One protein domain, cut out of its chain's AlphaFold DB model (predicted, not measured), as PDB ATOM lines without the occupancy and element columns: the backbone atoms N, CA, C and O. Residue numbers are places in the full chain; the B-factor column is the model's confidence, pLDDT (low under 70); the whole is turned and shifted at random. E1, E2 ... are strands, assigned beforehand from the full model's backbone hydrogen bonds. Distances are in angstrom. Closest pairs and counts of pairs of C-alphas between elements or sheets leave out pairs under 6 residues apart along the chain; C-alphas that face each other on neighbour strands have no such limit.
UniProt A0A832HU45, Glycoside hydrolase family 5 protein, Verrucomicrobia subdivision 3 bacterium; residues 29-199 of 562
ATOM      1  N   LYS A  29      10.932  26.887  12.244       87.62
ATOM      2  CA  LYS A  29       9.502  26.590  12.310       87.62
ATOM      3  C   LYS A  29       9.064  26.048  10.959       87.62
ATOM      4  O   LYS A  29       9.532  26.516   9.927       87.62
ATOM      5  N   MET A  30       8.186  25.053  10.955       90.38
ATOM      6  CA  MET A  30       7.630  24.537   9.708       90.38
ATOM      7  C   MET A  30       6.755  25.613   9.052       90.38
ATOM      8  O   MET A  30       5.923  26.224   9.725       90.38
ATOM      9  N   ALA A  31       6.947  25.851   7.755       92.75
ATOM     10  CA  ALA A  31       6.091  26.761   7.007       92.75
ATOM     11  C   ALA A  31       4.674  26.177   6.887       92.75
ATOM     12  O   ALA A  31       4.512  25.010   6.535       92.75
ATOM     13  N   SER A  32       3.655  26.990   7.169       91.00
ATOM     14  CA  SER A  32       2.240  26.635   6.962       91.00
ATOM     15  C   SER A  32       1.670  27.179   5.653       91.00
ATOM     16  O   SER A  32       0.555  26.843   5.266       91.00
ATOM     17  N   GLU A  33       2.404  28.068   4.991       94.38
ATOM     18  CA  GLU A  33       2.018  28.662   3.719       94.38
ATOM     19  C   GLU A  33       3.252  29.000   2.882       94.38
ATOM     20  O   GLU A  33       4.331  29.250   3.420       94.38
ATOM     21  N   ALA A  34       3.073  29.026   1.568       96.06
ATOM     22  CA  ALA A  34       4.001  29.587   0.603       96.06
ATOM     23  C   ALA A  34       3.527  30.988   0.207       96.06
ATOM     24  O   ALA A  34       2.321  31.230   0.095       96.06
ATOM     25  N   ARG A  35       4.469  31.911  -0.015       95.56
ATOM     26  CA  ARG A  35       4.173  33.297  -0.379       95.56
ATOM     27  C   ARG A  35       4.819  33.664  -1.713       95.56
ATOM     28  O   ARG A  35       6.020  33.479  -1.905       95.56
ATOM     29  N   MET A  36       4.009  34.227  -2.603       95.19
ATOM     30  CA  MET A  36       4.414  34.797  -3.880       95.19
ATOM     31  C   MET A  36       4.101  36.296  -3.885       95.19
ATOM     32  O   MET A  36       2.933  36.669  -3.826       95.19
ATOM     33  N   ASP A  37       5.121  37.150  -3.978       95.25
ATOM     34  CA  ASP A  37       4.915  38.591  -4.179       95.25
ATOM     35  C   ASP A  37       5.065  38.952  -5.657       95.25
ATOM     36  O   ASP A  37       6.023  38.540  -6.314       95.25
ATOM     37  N   LEU A  38       4.144  39.772  -6.149       95.44
ATOM     38  CA  LEU A  38       4.146  40.371  -7.478       95.44
ATOM     39  C   LEU A  38       4.233  41.883  -7.303       95.44
ATOM     40  O   LEU A  38       3.286  42.494  -6.818       95.44
ATOM     41  N   LEU A  39       5.361  42.488  -7.667       93.19
ATOM     42  CA  LEU A  39       5.577  43.933  -7.568       93.19
ATOM     43  C   LEU A  39       5.691  44.520  -8.971       93.19
ATOM     44  O   LEU A  39       6.663  44.259  -9.677       93.19
ATOM     45  N   ALA A  40       4.685  45.277  -9.387       91.12
ATOM     46  CA  ALA A  40       4.656  45.954 -10.670       91.12
ATOM     47  C   ALA A  40       5.578  47.179 -10.650       91.12
ATOM     48  O   ALA A  40       5.579  47.948  -9.686       91.12
ATOM     49  N   GLY A  41       6.364  47.360 -11.713       86.06
ATOM     50  CA  GLY A  41       7.091  48.604 -11.933       86.06
ATOM     51  C   GLY A  41       6.127  49.791 -12.086       86.06
ATOM     52  O   GLY A  41       4.978  49.593 -12.504       86.06
ATOM     53  N   PRO A  42       6.561  51.030 -11.780       84.88
ATOM     54  CA  PRO A  42       5.722  52.220 -11.925       84.88
ATOM     55  C   PRO A  42       5.097  52.372 -13.321       84.88
ATOM     56  O   PRO A  42       4.002  52.912 -13.445       84.88
ATOM     57  N   GLU A  43       5.772  51.875 -14.361       87.06
ATOM     58  CA  GLU A  43       5.327  51.895 -15.754       87.06
ATOM     59  C   GLU A  43       4.182  50.919 -16.064       87.06
ATOM     60  O   GLU A  43       3.394  51.173 -16.973       87.06
ATOM     61  N   VAL A  44       4.067  49.822 -15.308       90.12
ATOM     62  CA  VAL A  44       3.029  48.797 -15.503       90.12
ATOM     63  C   VAL A  44       1.699  49.249 -14.905       90.12
ATOM     64  O   VAL A  44       0.642  48.951 -15.460       90.12
ATOM     65  N   GLY A  45       1.741  49.964 -13.777       85.50
ATOM     66  CA  GLY A  45       0.552  50.381 -13.038       85.50
ATOM     67  C   GLY A  45      -0.127  49.230 -12.287       85.50
ATOM     68  O   GLY A  45       0.530  48.359 -11.718       85.50
ATOM     69  N   ALA A  46      -1.461  49.250 -12.234       87.69
ATOM     70  CA  ALA A  46      -2.241  48.303 -11.437       87.69
ATOM     71  C   ALA A  46      -2.246  46.879 -12.023       87.69
ATOM     72  O   ALA A  46      -2.309  46.683 -13.239       87.69
ATOM     73  N   LEU A  47      -2.272  45.882 -11.132       91.00
ATOM     74  CA  LEU A  47      -2.532  44.481 -11.468       91.00
ATOM     75  C   LEU A  47      -4.010  44.176 -11.200       91.00
ATOM     76  O   LEU A  47      -4.429  43.993 -10.058       91.00
ATOM     77  N   SER A  48      -4.809  44.173 -12.261       90.88
ATOM     78  CA  SER A  48      -6.267  44.009 -12.207       90.88
ATOM     79  C   SER A  48      -6.697  42.550 -12.388       90.88
ATOM     80  O   SER A  48      -5.883  41.696 -12.738       90.88
ATOM     81  N   ASN A  49      -7.978  42.249 -12.143       89.81
ATOM     82  CA  ASN A  49      -8.578  40.919 -12.346       89.81
ATOM     83  C   ASN A  49      -7.809  39.770 -11.663       89.81
ATOM     84  O   ASN A  49      -7.787  38.641 -12.157       89.81
ATOM     85  N   ALA A  50      -7.155  40.069 -10.538       91.75
ATOM     86  CA  ALA A  50      -6.382  39.095  -9.791       91.75
ATOM     87  C   ALA A  50      -7.310  38.026  -9.198       91.75
ATOM     88  O   ALA A  50      -8.221  38.343  -8.433       91.75
ATOM     89  N   SER A  51      -7.085  36.762  -9.542       90.44
ATOM     90  CA  SER A  51      -7.879  35.640  -9.041       90.44
ATOM     91  C   SER A  51      -7.035  34.382  -8.880       90.44
ATOM     92  O   SER A  51      -6.114  34.120  -9.653       90.44
ATOM     93  N   LEU A  52      -7.354  33.599  -7.850       90.56
ATOM     94  CA  LEU A  52      -6.779  32.274  -7.662       90.56
ATOM     95  C   LEU A  52      -7.450  31.298  -8.627       90.56
ATOM     96  O   LEU A  52      -8.664  31.349  -8.833       90.56
ATOM     97  N   LEU A  53      -6.653  30.406  -9.209       88.38
ATOM     98  CA  LEU A  53      -7.141  29.298 -10.032       88.38
ATOM     99  C   LEU A  53      -7.192  27.976  -9.248       88.38
ATOM    100  O   LEU A  53      -7.594  26.956  -9.798       88.38
ATOM    101  N   THR A  54      -6.803  28.000  -7.972       84.38
ATOM    102  CA  THR A  54      -6.916  26.897  -7.008       84.38
ATOM    103  C   THR A  54      -7.881  27.273  -5.880       84.38
ATOM    104  O   THR A  54      -8.101  28.451  -5.605       84.38
ATOM    105  N   PHE A  55      -8.435  26.273  -5.187       73.44
ATOM    106  CA  PHE A  55      -9.464  26.468  -4.150       73.44
ATOM    107  C   PHE A  55      -8.946  26.996  -2.814       73.44
ATOM    108  O   PHE A  55      -9.727  27.473  -1.996       73.44
ATOM    109  N   ASN A  56      -7.634  26.928  -2.594       77.94
ATOM    110  CA  ASN A  56      -6.997  27.372  -1.365       77.94
ATOM    111  C   ASN A  56      -6.064  28.548  -1.660       77.94
ATOM    112  O   ASN A  56      -5.332  28.530  -2.650       77.94
ATOM    113  N   GLY A  57      -6.070  29.542  -0.773       86.88
ATOM    114  CA  GLY A  57      -5.160  30.682  -0.808       86.88
ATOM    115  C   GLY A  57      -5.851  32.020  -0.574       86.88
ATOM    116  O   GLY A  57      -7.060  32.096  -0.368       86.88
ATOM    117  N   ARG A  58      -5.062  33.092  -0.589       90.44
ATOM    118  CA  ARG A  58      -5.540  34.478  -0.511       90.44
ATOM    119  C   ARG A  58      -4.647  35.409  -1.320       90.44
ATOM    120  O   ARG A  58      -3.440  35.191  -1.409       90.44
ATOM    121  N   ILE A  59      -5.249  36.465  -1.853       91.25
ATOM    122  CA  ILE A  59      -4.558  37.562  -2.533       91.25
ATOM    123  C   ILE A  59      -4.740  38.811  -1.676       91.25
ATOM    124  O   ILE A  59      -5.869  39.213  -1.406       91.25
ATOM    125  N   ASN A  60      -3.635  39.426  -1.268       89.81
ATOM    126  CA  ASN A  60      -3.626  40.677  -0.521       89.81
ATOM    127  C   ASN A  60      -2.935  41.764  -1.353       89.81
ATOM    128  O   ASN A  60      -1.838  41.516  -1.857       89.81
ATOM    129  N   PRO A  61      -3.500  42.972  -1.478       87.12
ATOM    130  CA  PRO A  61      -2.758  44.111  -2.004       87.12
ATOM    131  C   PRO A  61      -1.531  44.398  -1.130       87.12
ATOM    132  O   PRO A  61      -1.618  44.356   0.099       87.12
ATOM    133  N   ILE A  62      -0.394  44.711  -1.748       82.12
ATOM    134  CA  ILE A  62       0.803  45.156  -1.025       82.12
ATOM    135  C   ILE A  62       0.699  46.666  -0.814       82.12
ATOM    136  O   ILE A  62       0.648  47.431  -1.776       82.12
ATOM    137  N   SER A  63       0.662  47.087   0.451       60.38
ATOM    138  CA  SER A  63       0.598  48.500   0.852       60.38
ATOM    139  C   SER A  63       1.921  49.054   1.391       60.38
ATOM    140  O   SER A  63       2.056  50.265   1.539       60.38
ATOM    141  N   TRP A  64       2.911  48.200   1.678       59.31
ATOM    142  CA  TRP A  64       4.235  48.622   2.139       59.31
ATOM    143  C   TRP A  64       5.177  48.846   0.946       59.31
ATOM    144  O   TRP A  64       5.612  47.911   0.276       59.31
ATOM    145  N   GLY A  65       5.498  50.112   0.688       51.75
ATOM    146  CA  GLY A  65       6.433  50.565  -0.342       51.75
ATOM    147  C   GLY A  65       7.129  51.853   0.097       51.75
ATOM    148  O   GLY A  65       6.781  52.422   1.132       51.75
ATOM    149  N   ALA A  66       8.137  52.299  -0.660       40.31
ATOM    150  CA  ALA A  66       8.824  53.562  -0.390       40.31
ATOM    151  C   ALA A  66       7.810  54.711  -0.247       40.31
ATOM    152  O   ALA A  66       6.832  54.770  -0.997       40.31
ATOM    153  N   ALA A  67       8.035  55.614   0.712       33.75
ATOM    154  CA  ALA A  67       7.182  56.782   0.912       33.75
ATOM    155  C   ALA A  67       7.018  57.542  -0.421       33.75
ATOM    156  O   ALA A  67       8.007  57.983  -1.002       33.75
ATOM    157  N   GLY A  68       5.779  57.648  -0.917       43.91
ATOM    158  CA  GLY A  68       5.454  58.280  -2.202       43.91
ATOM    159  C   GLY A  68       5.078  57.328  -3.348       43.91
ATOM    160  O   GLY A  68       4.695  57.810  -4.413       43.91
ATOM    161  N   ALA A  69       5.124  56.005  -3.161       47.47
ATOM    162  CA  ALA A  69       4.514  55.071  -4.110       47.47
ATOM    163  C   ALA A  69       2.979  55.236  -4.088       47.47
ATOM    164  O   ALA A  69       2.372  55.245  -3.018       47.47
ATOM    165  N   GLY A  70       2.360  55.414  -5.260       51.59
ATOM    166  CA  GLY A  70       0.904  55.533  -5.422       51.59
ATOM    167  C   GLY A  70       0.121  54.266  -5.007       51.59
ATOM    168  O   GLY A  70       0.684  53.374  -4.373       51.59
ATOM    169  N   PRO A  71      -1.184  54.154  -5.339       51.50
ATOM    170  CA  PRO A  71      -2.024  53.024  -4.917       51.50
ATOM    171  C   PRO A  71      -1.420  51.661  -5.302       51.50
ATOM    172  O   PRO A  71      -0.738  51.556  -6.319       51.50
ATOM    173  N   ALA A  72      -1.677  50.643  -4.469       55.78
ATOM    174  CA  ALA A  72      -1.026  49.325  -4.439       55.78
ATOM    175  C   ALA A  72      -0.540  48.808  -5.809       55.78
ATOM    176  O   ALA A  72      -1.308  48.265  -6.602       55.78
ATOM    177  N   GLN A  73       0.767  48.924  -6.054       74.25
ATOM    178  CA  GLN A  73       1.437  48.426  -7.263       74.25
ATOM    179  C   GLN A  73       1.841  46.947  -7.131       74.25
ATOM    180  O   GLN A  73       2.746  46.482  -7.813       74.25
ATOM    181  N   GLY A  74       1.219  46.177  -6.233       87.56
ATOM    182  CA  GLY A  74       1.616  44.790  -6.032       87.56
ATOM    183  C   GLY A  74       0.609  43.917  -5.302       87.56
ATOM    184  O   GLY A  74      -0.297  44.402  -4.623       87.56
ATOM    185  N   LEU A  75       0.796  42.610  -5.453       92.88
ATOM    186  CA  LEU A  75      -0.032  41.553  -4.884       92.88
ATOM    187  C   LEU A  75       0.850  40.605  -4.071       92.88
ATOM    188  O   LEU A  75       1.871  40.137  -4.563       92.88
ATOM    189  N   SER A  76       0.442  40.300  -2.845       93.56
ATOM    190  CA  SER A  76       1.011  39.246  -2.008       93.56
ATOM    191  C   SER A  76       0.037  38.083  -2.005       93.56
ATOM    192  O   SER A  76      -1.081  38.185  -1.491       93.56
ATOM    193  N   VAL A  77       0.448  36.978  -2.606       94.50
ATOM    194  CA  VAL A  77      -0.363  35.779  -2.779       94.50
ATOM    195  C   VAL A  77       0.130  34.719  -1.814       94.50
ATOM    196  O   VAL A  77       1.319  34.409  -1.782       94.50
ATOM    197  N   HIS A  78      -0.771  34.163  -1.017       94.69
ATOM    198  CA  HIS A  78      -0.435  33.169  -0.003       94.69
ATOM    199  C   HIS A  78      -1.245  31.906  -0.238       94.69
ATOM    200  O   HIS A  78      -2.462  31.987  -0.400       94.69
ATOM    201  N   PHE A  79      -0.593  30.749  -0.192       92.81
ATOM    202  CA  PHE A  79      -1.248  29.454  -0.344       92.81
ATOM    203  C   PHE A  79      -0.861  28.549   0.821       92.81
ATOM    204  O   PHE A  79       0.328  28.474   1.138       92.81
ATOM    205  N   PRO A  80      -1.817  27.862   1.465       92.06
ATOM    206  CA  PRO A  80      -1.504  26.814   2.425       92.06
ATOM    207  C   PRO A  80      -0.634  25.736   1.776       92.06
ATOM    208  O   PRO A  80      -0.901  25.335   0.645       92.06
ATOM    209  N   ILE A  81       0.381  25.268   2.496       93.31
ATOM    210  CA  ILE A  81       1.245  24.159   2.073       93.31
ATOM    211  C   ILE A  81       1.431  23.187   3.234       93.31
ATOM    212  O   ILE A  81       1.285  23.557   4.402       93.31
ATOM    213  N   VAL A  82       1.809  21.957   2.907       92.50
ATOM    214  CA  VAL A  82       2.052  20.887   3.878       92.50
ATOM    215  C   VAL A  82       3.394  20.212   3.628       92.50
ATOM    216  O   VAL A  82       4.004  20.371   2.570       92.50
ATOM    217  N   GLN A  83       3.858  19.442   4.610       91.56
ATOM    218  CA  GLN A  83       5.148  18.764   4.542       91.56
ATOM    219  C   GLN A  83       5.108  17.438   3.790       91.56
ATOM    220  O   GLN A  83       6.165  16.891   3.503       91.56
ATOM    221  N   TYR A  84       3.923  16.897   3.503       91.56
ATOM    222  CA  TYR A  84       3.738  15.567   2.912       91.56
ATOM    223  C   TYR A  84       3.306  15.605   1.440       91.56
ATOM    224  O   TYR A  84       3.264  14.559   0.803       91.56
ATOM    225  N   ALA A  85       3.062  16.791   0.874       92.88
ATOM    226  CA  ALA A  85       2.586  16.943  -0.497       92.88
ATOM    227  C   ALA A  85       3.115  18.202  -1.185       92.88
ATOM    228  O   ALA A  85       3.403  19.201  -0.528       92.88
ATOM    229  N   TRP A  86       3.202  18.147  -2.514       93.62
ATOM    230  CA  TRP A  86       3.431  19.307  -3.374       93.62
ATOM    231  C   TRP A  86       2.088  19.933  -3.745       93.62
ATOM    232  O   TRP A  86       1.301  19.339  -4.472       93.62
ATOM    233  N   THR A  87       1.829  21.140  -3.257       92.38
ATOM    234  CA  THR A  87       0.575  21.857  -3.498       92.38
ATOM    235  C   THR A  87       0.707  22.752  -4.724       92.38
ATOM    236  O   THR A  87       1.612  23.587  -4.786       92.38
ATOM    237  N   GLU A  88      -0.202  22.603  -5.692       92.56
ATOM    238  CA  GLU A  88      -0.290  23.531  -6.821       92.56
ATOM    239  C   GLU A  88      -0.742  24.914  -6.337       92.56
ATOM    240  O   GLU A  88      -1.697  25.064  -5.573       92.56
ATOM    241  N   MET A  89      -0.064  25.938  -6.831       92.94
ATOM    242  CA  MET A  89      -0.369  27.342  -6.631       92.94
ATOM    243  C   MET A  89      -0.587  27.963  -7.999       92.94
ATOM    244  O   MET A  89       0.317  27.934  -8.834       92.94
ATOM    245  N   ALA A  90      -1.759  28.552  -8.230       94.50
ATOM    246  CA  ALA A  90      -2.046  29.203  -9.498       94.50
ATOM    247  C   ALA A  90      -2.802  30.521  -9.307       94.50
ATOM    248  O   ALA A  90      -3.851  30.566  -8.662       94.50
ATOM    249  N   ILE A  91      -2.270  31.594  -9.893       95.56
ATOM    250  CA  ILE A  91      -2.873  32.930  -9.898       95.56
ATOM    251  C   ILE A  91      -2.920  33.477 -11.322       95.56
ATOM    252  O   ILE A  91      -1.968  33.328 -12.085       95.56
ATOM    253  N   GLN A  92      -4.016  34.151 -11.654       96.31
ATOM    254  CA  GLN A  92      -4.144  34.964 -12.856       96.31
ATOM    255  C   GLN A  92      -4.321  36.436 -12.482       96.31
ATOM    256  O   GLN A  92      -5.017  36.735 -11.517       96.31
ATOM    257  N   PHE A  93      -3.718  37.346 -13.244       95.69
ATOM    258  CA  PHE A  93      -3.904  38.796 -13.131       95.69
ATOM    259  C   PHE A  93      -3.697  39.469 -14.496       95.69
ATOM    260  O   PHE A  93      -3.178  38.857 -15.425       95.69
ATOM    261  N   THR A  94      -4.108  40.729 -14.643       96.75
ATOM    262  CA  THR A  94      -3.952  41.511 -15.880       96.75
ATOM    263  C   THR A  94      -3.195  42.817 -15.597       96.75
ATOM    264  O   THR A  94      -3.716  43.659 -14.857       96.75
ATOM    265  N   PRO A  95      -1.982  43.005 -16.147       95.44
ATOM    266  CA  PRO A  95      -1.232  44.257 -16.034       95.44
ATOM    267  C   PRO A  95      -1.914  45.376 -16.832       95.44
ATOM    268  O   PRO A  95      -2.433  45.129 -17.922       95.44
ATOM    269  N   ALA A  96      -1.904  46.608 -16.318       94.12
ATOM    270  CA  ALA A  96      -2.514  47.740 -17.020       94.12
ATOM    271  C   ALA A  96      -1.705  48.180 -18.255       94.12
ATOM    272  O   ALA A  96      -2.290  48.483 -19.292       94.12
ATOM    273  N   SER A  97      -0.374  48.145 -18.167       95.38
ATOM    274  CA  SER A  97       0.546  48.600 -19.215       95.38
ATOM    275  C   SER A  97       1.712  47.629 -19.428       95.38
ATOM    276  O   SER A  97       1.959  46.733 -18.619       95.38
ATOM    277  N   ASN A  98       2.442  47.816 -20.530       97.44
ATOM    278  CA  ASN A  98       3.696  47.105 -20.783       97.44
ATOM    279  C   ASN A  98       4.747  47.484 -19.733       97.44
ATOM    280  O   ASN A  98       4.828  48.641 -19.328       97.44
ATOM    281  N   GLY A  99       5.600  46.536 -19.356       95.12
ATOM    282  CA  GLY A  99       6.718  46.819 -18.461       95.12
ATOM    283  C   GLY A  99       7.226  45.579 -17.750       95.12
ATOM    284  O   GLY A  99       7.140  44.472 -18.285       95.12
ATOM    285  N   THR A 100       7.771  45.767 -16.550       95.19
ATOM    286  CA  THR A 100       8.332  44.672 -15.755       95.19
ATOM    287  C   THR A 100       7.591  44.484 -14.437       95.19
ATOM    288  O   THR A 100       7.294  45.436 -13.722       95.19
ATOM    289  N   ILE A 101       7.350  43.226 -14.077       94.50
ATOM    290  CA  ILE A 101       6.888  42.825 -12.747       94.50
ATOM    291  C   ILE A 101       7.989  42.006 -12.082       94.50
ATOM    292  O   ILE A 101       8.584  41.129 -12.698       94.50
ATOM    293  N   GLN A 102       8.261  42.268 -10.810       95.88
ATOM    294  CA  GLN A 102       9.128  41.430  -9.996       95.88
ATOM    295  C   GLN A 102       8.301  40.329  -9.322       95.88
ATOM    296  O   GLN A 102       7.438  40.614  -8.495       95.88
ATOM    297  N   LEU A 103       8.607  39.078  -9.661       97.31
ATOM    298  CA  LEU A 103       8.137  37.874  -8.982       97.31
ATOM    299  C   LEU A 103       9.101  37.536  -7.843       97.31
ATOM    300  O   LEU A 103      10.296  37.365  -8.085       97.31
ATOM    301  N   LYS A 104       8.595  37.395  -6.615       97.19
ATOM    302  CA  LYS A 104       9.348  36.829  -5.486       97.19
ATOM    303  C   LYS A 104       8.677  35.567  -4.977       97.19
ATOM    304  O   LYS A 104       7.508  35.605  -4.609       97.19
ATOM    305  N   LEU A 105       9.444  34.491  -4.875       97.94
ATOM    306  CA  LEU A 105       9.064  33.260  -4.188       97.94
ATOM    307  C   LEU A 105       9.713  33.258  -2.805       97.94
ATOM    308  O   LEU A 105      10.930  33.444  -2.693       97.94
ATOM    309  N   MET A 106       8.918  33.095  -1.747       95.38
ATOM    310  CA  MET A 106       9.427  33.148  -0.378       95.38
ATOM    311  C   MET A 106       8.580  32.395   0.650       95.38
ATOM    312  O   MET A 106       7.424  32.038   0.429       95.38
ATOM    313  N   GLY A 107       9.182  32.192   1.821       93.19
ATOM    314  CA  GLY A 107       8.475  31.731   3.010       93.19
ATOM    315  C   GLY A 107       7.669  32.839   3.706       93.19
ATOM    316  O   GLY A 107       7.871  34.032   3.443       93.19
ATOM    317  N   PRO A 108       6.775  32.454   4.630       91.75
ATOM    318  CA  PRO A 108       5.952  33.394   5.369       91.75
ATOM    319  C   PRO A 108       6.789  34.222   6.342       91.75
ATOM    320  O   PRO A 108       7.777  33.752   6.914       91.75
ATOM    321  N   TRP A 109       6.350  35.460   6.560       90.69
ATOM    322  CA  TRP A 109       6.877  36.298   7.631       90.69
ATOM    323  C   TRP A 109       6.252  35.867   8.958       90.69
ATOM    324  O   TRP A 109       5.032  35.733   9.054       90.69
ATOM    325  N   ALA A 110       7.077  35.646   9.974       89.12
ATOM    326  CA  ALA A 110       6.623  35.506  11.350       89.12
ATOM    327  C   ALA A 110       7.768  35.850  12.302       89.12
ATOM    328  O   ALA A 110       8.886  35.359  12.130       89.12
ATOM    329  N   GLU A 111       7.469  36.647  13.321       88.38
ATOM    330  CA  GLU A 111       8.386  36.951  14.417       88.38
ATOM    331  C   GLU A 111       8.238  35.944  15.553       88.38
ATOM    332  O   GLU A 111       7.135  35.554  15.929       88.38
ATOM    333  N   GLU A 112       9.378  35.521  16.084       87.00
ATOM    334  CA  GLU A 112       9.475  34.752  17.323       87.00
ATOM    335  C   GLU A 112       9.672  35.689  18.523       87.00
ATOM    336  O   GLU A 112       9.083  35.489  19.582       87.00
ATOM    337  N   ALA A 113      10.423  36.766  18.309       85.81
ATOM    338  CA  ALA A 113      10.549  37.923  19.182       85.81
ATOM    339  C   ALA A 113      10.745  39.171  18.298       85.81
ATOM    340  O   ALA A 113      11.097  39.016  17.123       85.81
ATOM    341  N   PRO A 114      10.555  40.399  18.814       87.56
ATOM    342  CA  PRO A 114      10.750  41.618  18.028       87.56
ATOM    343  C   PRO A 114      12.109  41.629  17.308       87.56
ATOM    344  O   PRO A 114      13.155  41.516  17.949       87.56
ATOM    345  N   GLY A 115      12.099  41.713  15.973       82.88
ATOM    346  CA  GLY A 115      13.314  41.699  15.147       82.88
ATOM    347  C   GLY A 115      13.976  40.326  14.943       82.88
ATOM    348  O   GLY A 115      14.946  40.230  14.187       82.88
ATOM    349  N   ARG A 116      13.461  39.250  15.555       85.75
ATOM    350  CA  ARG A 116      13.935  37.868  15.364       85.75
ATOM    351  C   ARG A 116      12.872  37.033  14.657       85.75
ATOM    352  O   ARG A 116      11.891  36.596  15.253       85.75
ATOM    353  N   LEU A 117      13.093  36.783  13.367       88.56
ATOM    354  CA  LEU A 117      12.175  36.011  12.531       88.56
ATOM    355  C   LEU A 117      12.360  34.501  12.687       88.56
ATOM    356  O   LEU A 117      13.482  33.998  12.806       88.56
ATOM    357  N   TYR A 118      11.251  33.773  12.575       91.12
ATOM    358  CA  TYR A 118      11.294  32.340  12.325       91.12
ATOM    359  C   TYR A 118      11.858  32.062  10.928       91.12
ATOM    360  O   TYR A 118      11.432  32.652   9.931       91.12
ATOM    361  N   ARG A 119      12.763  31.085  10.827       92.19
ATOM    362  CA  ARG A 119      13.156  30.513   9.535       92.19
ATOM    363  C   ARG A 119      12.160  29.421   9.166       92.19
ATOM    364  O   ARG A 119      12.228  28.306   9.680       92.19
ATOM    365  N   GLN A 120      11.243  29.794   8.281       93.75
ATOM    366  CA  GLN A 120      10.198  28.940   7.725       93.75
ATOM    367  C   GLN A 120      10.505  28.677   6.258       93.75
ATOM    368  O   GLN A 120      10.378  29.575   5.423       93.75
ATOM    369  N   GLU A 121      10.973  27.467   5.968       94.44
ATOM    370  CA  GLU A 121      11.430  27.115   4.631       94.44
ATOM    371  C   GLU A 121      10.312  26.570   3.752       94.44
ATOM    372  O   GLU A 121       9.476  25.778   4.190       94.44
ATOM    373  N   VAL A 122      10.347  26.997   2.494       96.69
ATOM    374  CA  VAL A 122       9.431  26.581   1.437       96.69
ATOM    375  C   VAL A 122      10.256  26.074   0.269       96.69
ATOM    376  O   VAL A 122      11.210  26.741  -0.159       96.69
ATOM    377  N   LEU A 123       9.881  24.897  -0.221       97.38
ATOM    378  CA  LEU A 123      10.405  24.323  -1.451       97.38
ATOM    379  C   LEU A 123       9.475  24.691  -2.607       97.38
ATOM    380  O   LEU A 123       8.261  24.702  -2.419       97.38
ATOM    381  N   TRP A 124      10.047  24.977  -3.771       97.81
ATOM    382  CA  TRP A 124       9.361  25.427  -4.979       97.81
ATOM    383  C   TRP A 124       9.832  24.627  -6.180       97.81
ATOM    384  O   TRP A 124      11.029  24.397  -6.327       97.81
ATOM    385  N   ASP A 125       8.915  24.269  -7.065       97.81
ATOM    386  CA  ASP A 125       9.235  23.534  -8.282       97.81
ATOM    387  C   ASP A 125       8.212  23.828  -9.394       97.81
ATOM    388  O   ASP A 125       7.123  24.357  -9.138       97.81
ATOM    389  N   ALA A 126       8.581  23.514 -10.636       97.62
ATOM    390  CA  ALA A 126       7.778  23.647 -11.847       97.62
ATOM    391  C   ALA A 126       7.078  25.013 -11.981       97.62
ATOM    392  O   ALA A 126       5.903  25.109 -12.354       97.62
ATOM    393  N   VAL A 127       7.815  26.091 -11.696       98.12
ATOM    394  CA  VAL A 127       7.327  27.460 -11.864       98.12
ATOM    395  C   VAL A 127       7.167  27.746 -13.352       98.12
ATOM    396  O   VAL A 127       8.098  27.596 -14.141       98.12
ATOM    397  N   SER A 128       5.977  28.163 -13.757       97.88
ATOM    398  CA  SER A 128       5.645  28.417 -15.154       97.88
ATOM    399  C   SER A 128       4.708  29.607 -15.291       97.88
ATOM    400  O   SER A 128       4.051  30.028 -14.333       97.88
ATOM    401  N   ALA A 129       4.670  30.170 -16.497       97.81
ATOM    402  CA  ALA A 129       3.836  31.314 -16.808       97.81
ATOM    403  C   ALA A 129       3.209  31.208 -18.201       97.81
ATOM    404  O   ALA A 129       3.827  30.688 -19.129       97.81
ATOM    405  N   SER A 130       2.002  31.753 -18.350       98.12
ATOM    406  CA  SER A 130       1.427  32.157 -19.637       98.12
ATOM    407  C   SER A 130       1.199  33.670 -19.645       98.12
ATOM    408  O   SER A 130       1.038  34.280 -18.587       98.12
ATOM    409  N   GLY A 131       1.254  34.299 -20.823       97.44
ATOM    410  CA  GLY A 131       1.226  35.767 -20.962       97.44
ATOM    411  C   GLY A 131       2.549  36.469 -20.606       97.44
ATOM    412  O   GLY A 131       2.699  37.666 -20.829       97.44
ATOM    413  N   THR A 132       3.526  35.723 -20.087       97.88
ATOM    414  CA  THR A 132       4.925  36.117 -19.868       97.88
ATOM    415  C   THR A 132       5.795  34.851 -19.828       97.88
ATOM    416  O   THR A 132       5.281  33.749 -20.011       97.88
ATOM    417  N   THR A 133       7.103  34.986 -19.605       97.19
ATOM    418  CA  THR A 133       8.049  33.863 -19.503       97.19
ATOM    419  C   THR A 133       8.727  33.855 -18.139       97.19
ATOM    420  O   THR A 133       9.172  34.897 -17.665       97.19
ATOM    421  N   VAL A 134       8.846  32.669 -17.540       97.31
ATOM    422  CA  VAL A 134       9.723  32.406 -16.389       97.31
ATOM    423  C   VAL A 134      10.911  31.593 -16.891       97.31
ATOM    424  O   VAL A 134      10.738  30.496 -17.418       97.31
ATOM    425  N   SER A 135      12.118  32.127 -16.737       96.00
ATOM    426  CA  SER A 135      13.358  31.401 -17.005       96.00
ATOM    427  C   SER A 135      13.684  30.450 -15.854       96.00
ATOM    428  O   SER A 135      13.503  30.800 -14.684       96.00
ATOM    429  N   ASN A 136      14.140  29.241 -16.199       96.88
ATOM    430  CA  ASN A 136      14.598  28.219 -15.253       96.88
ATOM    431  C   ASN A 136      13.644  28.014 -14.056       96.88
ATOM    432  O   ASN A 136      14.054  27.978 -12.897       96.88
ATOM    433  N   GLY A 137      12.341  27.921 -14.329       96.81
ATOM    434  CA  GLY A 137      11.340  27.630 -13.300       96.81
ATOM    435  C   GLY A 137      11.350  26.178 -12.807       96.81
ATOM    436  O   GLY A 137      10.669  25.865 -11.835       96.81
ATOM    437  N   SER A 138      12.127  25.308 -13.462       96.62
ATOM    438  CA  SER A 138      12.431  23.945 -13.014       96.62
ATOM    439  C   SER A 138      13.595  23.874 -12.025       96.62
ATOM    440  O   SER A 138      13.804  22.833 -11.429       96.62
ATOM    441  N   PHE A 139      14.375  24.952 -11.860       97.50
ATOM    442  CA  PHE A 139      15.528  25.006 -10.949       97.50
ATOM    443  C   PHE A 139      16.645  23.982 -11.229       97.50
ATOM    444  O   PHE A 139      17.431  23.664 -10.339       97.50
ATOM    445  N   GLU A 140      16.754  23.508 -12.470       97.31
ATOM    446  CA  GLU A 140      17.743  22.491 -12.869       97.31
ATOM    447  C   GLU A 140      19.088  23.094 -13.292       97.31
ATOM    448  O   GLU A 140      20.111  22.415 -13.293       97.31
ATOM    449  N   GLU A 141      19.105  24.383 -13.629       96.50
ATOM    450  CA  GLU A 141      20.320  25.095 -14.018       96.50
ATOM    451  C   GLU A 141      20.768  26.026 -12.887       96.50
ATOM    452  O   GLU A 141      20.022  26.915 -12.474       96.50
ATOM    453  N   PHE A 142      21.987  25.862 -12.377       94.44
ATOM    454  CA  PHE A 142      22.515  26.712 -11.309       94.44
ATOM    455  C   PHE A 142      24.041  26.809 -11.333       94.44
ATOM    456  O   PHE A 142      24.743  25.895 -11.759       94.44
ATOM    457  N   ILE A 143      24.561  27.933 -10.832       91.31
ATOM    458  CA  ILE A 143      25.992  28.144 -10.591       91.31
ATOM    459  C   ILE A 143      26.211  28.131  -9.077       91.31
ATOM    460  O   ILE A 143      25.674  28.972  -8.347       91.31
ATOM    461  N   GLY A 144      26.981  27.159  -8.583       90.88
ATOM    462  CA  GLY A 144      27.051  26.879  -7.147       90.88
ATOM    463  C   GLY A 144      25.697  26.379  -6.646       90.88
ATOM    464  O   GLY A 144      25.270  25.312  -7.053       90.88
ATOM    465  N   ASN A 145      25.010  27.166  -5.816       90.56
ATOM    466  CA  ASN A 145      23.638  26.877  -5.370       90.56
ATOM    467  C   ASN A 145      22.624  27.923  -5.862       90.56
ATOM    468  O   ASN A 145      21.483  27.943  -5.401       90.56
ATOM    469  N   ARG A 146      23.031  28.850  -6.737       95.00
ATOM    470  CA  ARG A 146      22.157  29.918  -7.228       95.00
ATOM    471  C   ARG A 146      21.529  29.506  -8.562       95.00
ATOM    472  O   ARG A 146      22.284  29.344  -9.524       95.00
ATOM    473  N   PRO A 147      20.192  29.393  -8.657       96.12
ATOM    474  CA  PRO A 147      19.539  29.057  -9.914       96.12
ATOM    475  C   PRO A 147      19.740  30.153 -10.960       96.12
ATOM    476  O   PRO A 147      19.547  31.341 -10.692       96.12
ATOM    477  N   THR A 148      20.151  29.749 -12.161       96.25
ATOM    478  CA  THR A 148      20.355  30.637 -13.311       96.25
ATOM    479  C   THR A 148      19.066  31.404 -13.602       96.25
ATOM    480  O   THR A 148      17.985  30.825 -13.542       96.25
ATOM    481  N   GLY A 149      19.159  32.707 -13.879       94.69
ATOM    482  CA  GLY A 149      17.986  33.562 -14.123       94.69
ATOM    483  C   GLY A 149      17.265  34.054 -12.861       94.69
ATOM    484  O   GLY A 149      16.382  34.903 -12.963       94.69
ATOM    485  N   TRP A 150      17.669  33.597 -11.670       97.38
ATOM    486  CA  TRP A 150      17.104  34.043 -10.397       97.38
ATOM    487  C   TRP A 150      18.100  34.883  -9.579       97.38
ATOM    488  O   TRP A 150      19.316  34.659  -9.541       97.38
ATOM    489  N   GLU A 151      17.566  35.888  -8.898       95.75
ATOM    490  CA  GLU A 151      18.244  36.749  -7.929       95.75
ATOM    491  C   GLU A 151      17.760  36.451  -6.501       95.75
ATOM    492  O   GLU A 151      16.837  35.666  -6.285       95.75
ATOM    493  N   GLY A 152      18.370  37.107  -5.511       93.69
ATOM    494  CA  GLY A 152      18.041  36.934  -4.098       93.69
ATOM    495  C   GLY A 152      18.942  35.926  -3.385       93.69
ATOM    496  O   GLY A 152      20.006  35.558  -3.879       93.69
ATOM    497  N   GLY A 153      18.537  35.548  -2.171       92.44
ATOM    498  CA  GLY A 153      19.305  34.652  -1.300       92.44
ATOM    499  C   GLY A 153      18.850  33.194  -1.341       92.44
ATOM    500  O   GLY A 153      19.474  32.351  -0.701       92.44
ATOM    501  N   GLY A 154      17.735  32.900  -2.016       93.12
ATOM    502  CA  GLY A 154      17.245  31.537  -2.177       93.12
ATOM    503  C   GLY A 154      18.176  30.698  -3.050       93.12
ATOM    504  O   GLY A 154      18.974  31.223  -3.828       93.12
ATOM    505  N   VAL A 155      18.076  29.383  -2.901       95.19
ATOM    506  CA  VAL A 155      18.984  28.426  -3.543       95.19
ATOM    507  C   VAL A 155      18.218  27.384  -4.342       95.19
ATOM    508  O   VAL A 155      17.022  27.219  -4.132       95.19
ATOM    509  N   ALA A 156      18.904  26.677  -5.232       94.25
ATOM    510  CA  ALA A 156      18.409  25.473  -5.883       94.25
ATOM    511  C   ALA A 156      19.359  24.313  -5.591       94.25
ATOM    512  O   ALA A 156      20.577  24.484  -5.658       94.25
ATOM    513  N   ASN A 157      18.801  23.163  -5.218       91.56
ATOM    514  CA  ASN A 157      19.560  21.949  -4.942       91.56
ATOM    515  C   ASN A 157      18.645  20.719  -4.876       91.56
ATOM    516  O   ASN A 157      17.469  20.827  -4.530       91.56
ATOM    517  N   ALA A 158      19.224  19.538  -5.079       86.62
ATOM    518  CA  ALA A 158      18.643  18.288  -4.612       86.62
ATOM    519  C   ALA A 158      18.702  18.249  -3.077       86.62
ATOM    520  O   ALA A 158      19.671  18.707  -2.459       86.62
ATOM    521  N   GLY A 159      17.677  17.705  -2.433       82.69
ATOM    522  CA  GLY A 159      17.662  17.568  -0.980       82.69
ATOM    523  C   GLY A 159      16.828  16.381  -0.511       82.69
ATOM    524  O   GLY A 159      16.573  15.471  -1.294       82.69
ATOM    525  N   PRO A 160      16.448  16.337   0.778       81.44
ATOM    526  CA  PRO A 160      15.898  15.124   1.388       81.44
ATOM    527  C   PRO A 160      14.491  14.775   0.889       81.44
ATOM    528  O   PRO A 160      14.028  13.657   1.100       81.44
ATOM    529  N   MET A 161      13.812  15.724   0.240       86.75
ATOM    530  CA  MET A 161      12.483  15.521  -0.318       86.75
ATOM    531  C   MET A 161      12.588  15.303  -1.825       86.75
ATOM    532  O   MET A 161      13.302  16.059  -2.478       86.75
ATOM    533  N   PRO A 162      11.860  14.338  -2.410       89.69
ATOM    534  CA  PRO A 162      11.783  14.230  -3.861       89.69
ATOM    535  C   PRO A 162      11.231  15.528  -4.488       89.69
ATOM    536  O   PRO A 162      10.227  16.055  -3.975       89.69
ATOM    537  N   PRO A 163      11.853  16.044  -5.568       93.69
ATOM    538  CA  PRO A 163      11.306  17.158  -6.344       93.69
ATOM    539  C   PRO A 163       9.933  16.792  -6.919       93.69
ATOM    540  O   PRO A 163       9.590  15.613  -7.036       93.69
ATOM    541  N   PHE A 164       9.130  17.797  -7.267       95.12
ATOM    542  CA  PHE A 164       7.871  17.567  -7.976       95.12
ATOM    543  C   PHE A 164       8.147  17.088  -9.405       95.12
ATOM    544  O   PHE A 164       7.484  16.178  -9.901       95.12
ATOM    545  N   LYS A 165       9.153  17.676 -10.061       94.62
ATOM    546  CA  LYS A 165       9.618  17.290 -11.391       94.62
ATOM    547  C   LYS A 165      11.131  17.468 -11.489       94.62
ATOM    548  O   LYS A 165      11.668  18.447 -11.008       94.62
ATOM    549  N   GLY A 166      11.806  16.560 -12.190       95.25
ATOM    550  CA  GLY A 166      13.248  16.671 -12.408       95.25
ATOM    551  C   GLY A 166      14.060  16.161 -11.219       95.25
ATOM    552  O   GLY A 166      13.711  15.136 -10.631       95.25
ATOM    553  N   ALA A 167      15.169  16.829 -10.918       95.88
ATOM    554  CA  ALA A 167      16.146  16.420  -9.911       95.88
ATOM    555  C   ALA A 167      16.356  17.470  -8.809       95.88
ATOM    556  O   ALA A 167      16.845  17.124  -7.731       95.88
ATOM    557  N   ASN A 168      15.985  18.728  -9.050       96.62
ATOM    558  CA  ASN A 168      16.249  19.841  -8.147       96.62
ATOM    559  C   ASN A 168      14.979  20.651  -7.871       96.62
ATOM    560  O   ASN A 168      13.973  20.533  -8.555       96.62
ATOM    561  N   TYR A 169      15.026  21.480  -6.832       97.38
ATOM    562  CA  TYR A 169      13.956  22.417  -6.506       97.38
ATOM    563  C   TYR A 169      14.541  23.696  -5.906       97.38
ATOM    564  O   TYR A 169      15.639  23.702  -5.340       97.38
ATOM    565  N   GLY A 170      13.786  24.789  -5.992       97.25
ATOM    566  CA  GLY A 170      14.092  26.043  -5.318       97.25
ATOM    567  C   GLY A 170      13.784  25.954  -3.823       97.25
ATOM    568  O   GLY A 170      12.769  25.395  -3.419       97.25
ATOM    569  N   ARG A 171      14.628  26.530  -2.970       96.50
ATOM    570  CA  ARG A 171      14.456  26.579  -1.514       96.50
ATOM    571  C   ARG A 171      14.596  28.009  -1.025       96.50
ATOM    572  O   ARG A 171      15.597  28.683  -1.271       96.50
ATOM    573  N   THR A 172      13.580  28.459  -0.301       96.69
ATOM    574  CA  THR A 172      13.453  29.851   0.145       96.69
ATOM    575  C   THR A 172      13.017  29.926   1.601       96.69
ATOM    576  O   THR A 172      12.454  28.979   2.144       96.69
ATOM    577  N   TRP A 173      13.240  31.077   2.227       94.75
ATOM    578  CA  TRP A 173      12.506  31.529   3.414       94.75
ATOM    579  C   TRP A 173      12.395  33.053   3.352       94.75
ATOM    580  O   TRP A 173      12.906  33.658   2.410       94.75
ATOM    581  N   HIS A 174      11.741  33.685   4.328       93.00
ATOM    582  CA  HIS A 174      11.427  35.116   4.268       93.00
ATOM    583  C   HIS A 174      12.618  36.019   3.866       93.00
ATOM    584  O   HIS A 174      12.485  36.814   2.940       93.00
ATOM    585  N   ASN A 175      13.798  35.845   4.479       93.00
ATOM    586  CA  ASN A 175      14.986  36.662   4.162       93.00
ATOM    587  C   ASN A 175      15.867  36.100   3.031       93.00
ATOM    588  O   ASN A 175      16.876  36.707   2.685       93.00
ATOM    589  N   MET A 176      15.525  34.945   2.457       95.25
ATOM    590  CA  MET A 176      16.226  34.360   1.306       95.25
ATOM    591  C   MET A 176      15.218  34.016   0.202       95.25
ATOM    592  O   MET A 176      14.937  32.836  -0.028       95.25
ATOM    593  N   PRO A 177      14.631  35.036  -0.452       96.94
ATOM    594  CA  PRO A 177      13.721  34.827  -1.570       96.94
ATOM    595  C   PRO A 177      14.469  34.412  -2.838       96.94
ATOM    596  O   PRO A 177      15.652  34.726  -2.998       96.94
ATOM    597  N   LEU A 178      13.737  33.789  -3.760       98.25
ATOM    598  CA  LEU A 178      14.099  33.710  -5.176       98.25
ATOM    599  C   LEU A 178      13.322  34.787  -5.934       98.25
ATOM    600  O   LEU A 178      12.101  34.875  -5.811       98.25
ATOM    601  N   ILE A 179      14.033  35.631  -6.678       97.88
ATOM    602  CA  ILE A 179      13.479  36.816  -7.338       97.88
ATOM    603  C   ILE A 179      13.728  36.735  -8.842       97.88
ATOM    604  O   ILE A 179      14.851  36.477  -9.264       97.88
ATOM    605  N   GLN A 180      12.707  37.002  -9.654       96.88
ATOM    606  CA  GLN A 180      12.846  37.112 -11.105       96.88
ATOM    607  C   GLN A 180      12.037  38.293 -11.645       96.88
ATOM    608  O   GLN A 180      10.962  38.610 -11.137       96.88
ATOM    609  N   LYS A 181      12.559  38.963 -12.672       96.50
ATOM    610  CA  LYS A 181      11.846  40.012 -13.408       96.50
ATOM    611  C   LYS A 181      11.112  39.386 -14.589       96.50
ATOM    612  O   LYS A 181      11.725  38.676 -15.378       96.50
ATOM    613  N   LEU A 182       9.822  39.666 -14.705       97.31
ATOM    614  CA  LEU A 182       8.948  39.182 -15.768       97.31
ATOM    615  C   LEU A 182       8.548  40.361 -16.654       97.31
ATOM    616  O   LEU A 182       7.999  41.345 -16.159       97.31
ATOM    617  N   THR A 183       8.801  40.264 -17.957       97.75
ATOM    618  CA  THR A 183       8.311  41.249 -18.930       97.75
ATOM    619  C   THR A 183       6.852  40.961 -19.251       97.75
ATOM    620  O   THR A 183       6.509  39.841 -19.630       97.75
ATOM    621  N   VAL A 184       5.988  41.962 -19.113       97.62
ATOM    622  CA  VAL A 184       4.543  41.817 -19.310       97.62
ATOM    623  C   VAL A 184       4.013  42.767 -20.375       97.62
ATOM    624  O   VAL A 184       4.571  43.842 -20.602       97.62
ATOM    625  N   THR A 185       2.918  42.358 -21.015       98.19
ATOM    626  CA  THR A 185       2.194  43.162 -22.009       98.19
ATOM    627  C   THR A 185       0.883  43.648 -21.401       98.19
ATOM    628  O   THR A 185       0.108  42.838 -20.894       98.19
ATOM    629  N   GLY A 186       0.632  44.955 -21.446       97.25
ATOM    630  CA  GLY A 186      -0.583  45.577 -20.924       97.25
ATOM    631  C   GLY A 186      -1.840  44.974 -21.547       97.25
ATOM    632  O   GLY A 186      -1.890  44.719 -22.749       97.25
ATOM    633  N   GLY A 187      -2.845  44.705 -20.718       96.50
ATOM    634  CA  GLY A 187      -4.108  44.095 -21.134       96.50
ATOM    635  C   GLY A 187      -4.044  42.594 -21.445       96.50
ATOM    636  O   GLY A 187      -5.098  41.987 -21.627       96.50
ATOM    637  N   VAL A 188      -2.862  41.966 -21.469       97.94
ATOM    638  CA  VAL A 188      -2.720  40.516 -21.686       97.94
ATOM    639  C   VAL A 188      -2.741  39.793 -20.335       97.94
ATOM    640  O   VAL A 188      -1.862  40.044 -19.510       97.94
ATOM    641  N   PRO A 189      -3.700  38.881 -20.080       97.69
ATOM    642  CA  PRO A 189      -3.727  38.121 -18.837       97.69
ATOM    643  C   PRO A 189      -2.451  37.301 -18.643       97.69
ATOM    644  O   PRO A 189      -2.039  36.543 -19.522       97.69
ATOM    645  N   VAL A 190      -1.860  37.416 -17.458       98.19
ATOM    646  CA  VAL A 190      -0.726  36.610 -17.012       98.19
ATOM    647  C   VAL A 190      -1.238  35.559 -16.043       98.19
ATOM    648  O   VAL A 190      -1.947  35.880 -15.092       98.19
ATOM    649  N   THR A 191      -0.873  34.299 -16.271       98.06
ATOM    650  CA  THR A 191      -1.132  33.208 -15.322       98.06
ATOM    651  C   THR A 191       0.190  32.644 -14.846       98.06
ATOM    652  O   THR A 191       0.996  32.227 -15.671       98.06
ATOM    653  N   LEU A 192       0.399  32.608 -13.534       98.00
ATOM    654  CA  LEU A 192       1.547  31.966 -12.902       98.00
ATOM    655  C   LEU A 192       1.098  30.669 -12.245       98.00
ATOM    656  O   LEU A 192       0.075  30.654 -11.558       98.00
ATOM    657  N   ARG A 193       1.878  29.604 -12.439       97.44
ATOM    658  CA  ARG A 193       1.719  28.320 -11.748       97.44
ATOM    659  C   ARG A 193       3.029  27.919 -11.092       97.44
ATOM    660  O   ARG A 193       4.091  28.153 -11.660       97.44
ATOM    661  N   ALA A 194       2.956  27.324  -9.914       97.19
ATOM    662  CA  ALA A 194       4.094  26.744  -9.211       97.19
ATOM    663  C   ALA A 194       3.613  25.610  -8.309       97.19
ATOM    664  O   ALA A 194       2.449  25.586  -7.917       97.19
ATOM    665  N   TYR A 195       4.514  24.711  -7.935       96.75
ATOM    666  CA  TYR A 195       4.267  23.726  -6.892       96.75
ATOM    667  C   TYR A 195       5.120  24.071  -5.689       96.75
ATOM    668  O   TYR A 195       6.311  24.355  -5.832       96.75
ATOM    669  N   ALA A 196       4.518  24.057  -4.504       96.44
ATOM    670  CA  ALA A 196       5.236  24.333  -3.273       96.44
ATOM    671  C   ALA A 196       4.906  23.332  -2.174       96.44
ATOM    672  O   ALA A 196       3.803  22.796  -2.099       96.44
ATOM    673  N   ARG A 197       5.874  23.110  -1.289       94.94
ATOM    674  CA  ARG A 197       5.702  22.303  -0.079       94.94
ATOM    675  C   ARG A 197       6.527  22.864   1.062       94.94
ATOM    676  O   ARG A 197       7.534  23.543   0.837       94.94
ATOM    677  N   SER A 198       6.120  22.564   2.288       93.88
ATOM    678  CA  SER A 198       6.984  22.817   3.435       93.88
ATOM    679  C   SER A 198       7.978  21.672   3.609       93.88
ATOM    680  O   SER A 198       7.818  20.574   3.066       93.88
ATOM    681  N   ILE A 199       9.039  21.954   4.356       89.81
ATOM    682  CA  ILE A 199      10.014  20.960   4.787       89.81
ATOM    683  C   ILE A 199      10.064  20.962   6.318       89.81
ATOM    684  O   ILE A 199      10.101  22.043   6.926       89.81
TER     685      ILE A 199
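AT A GLANCE: This is residues 29 to 199 of the 562 residues of the protein "Glycoside hydrolase family 5 protein" of Verrucomicrobia subdivision 3 bacterium (UniProt A0A832HU45). Two strongly twisted antiparallel sheets lie face to face as a sandwich, with their strands running nearly along one another, and the strands E9 and E10 turn away at one end of the larger sheet. A narrow loop holding the short strand E7 reaches away from the sandwich, and a long unnamed stretch, residues 131 to 154, joins E8 to E9. The printed part has 171 residues with no named helix and twelve named strands, E1 to E12 along the chain; the class is all strand, though under half of the residues, 77 of 171, are in named strands. One sheet has the order E2, E5, E12, E8, E10, E9 and the other E3, E4, E1, E6, E11. The whole is compact, with a radius of gyration of the C-alphas of 15.4 A and spans of 42 by 38 by 33 A.

IN THESE COORDINATES: E1, residues 33 to 40, begins at C-alpha 33 (2.018, 28.662, 3.719) and is 22.6 A long from first to last C-alpha. E2 is residues 47 to 52 and E3 is residues 58 to 61. E4, residues 74 to 80, is 20.1 A long, and E5, residues 87 to 95, is 25.7 A long. E6, residues 99 to 106, is 22.8 A long and ends at C-alpha 106 (9.427, 33.148, -0.378). E7 is residues 111 to 113. E8, residues 122 to 130, is 23.2 A long and bends by 58 degrees at residue 125. E9 is residues 155 to 157 and E10 is residues 169 to 172. E11, residues 178 to 184, is 18.9 A long. E12, residues 190 to 198, is 25.8 A long and ends at C-alpha 198 (6.984, 22.817, 3.435).

HOW THE PARTS SIT: The two sheets form a sandwich, two sheets face to face, with 92 pairs of C-alphas within 10 A and their best planes 16 degrees apart. In the sheet of five strands, E1 is antiparallel to E6, with N 37 and O 104 within hydrogen-bond range at 2.9 A, and to E4, with N 36 and O 77 at 2.8 A. E3 and E4 are a hairpin, with N 60 and O 76 at 2.8 A. E11 is an edge strand beside E6, with N 103 and O 180 at 2.8 A, and residues 151 to 152 make a short antiparallel pairing with its residues 178 to 179. In the sheet of six, E12 is antiparallel to E5, with N 89 and O 194 at 2.8 A, and to E8, with N 125 and O 195 at 2.9 A. E2 is an edge strand beside E5, with N 48 and O 94 at 2.9 A. E8 and E10 are antiparallel at 114 degrees, with N 124 and O 170 at 2.8 A. E9 and E10 are a hairpin, with N 171 and O 155 at 2.7 A. Between the sheets, the closest C-alphas of E2 and E3, Ser 51 and Ile 59, are 7.6 A apart, and those of E6 and E10, Met 106 and Thr 172, are 5.2 A apart. E7 pairs with no named strand and is apart from E6 and E8, for instance.

THE WHOLE: The two C-alphas farthest apart, those of Gly 68 and Pro 160, are 44.5 A apart. The printed part has no cut. The links E3 to E4, E8 to E9 and E9 to E10 are long, with 12, 24 and 11 residues. The mean pLDDT of the printed part is 90.6, and residues 63 to 72 are under 70.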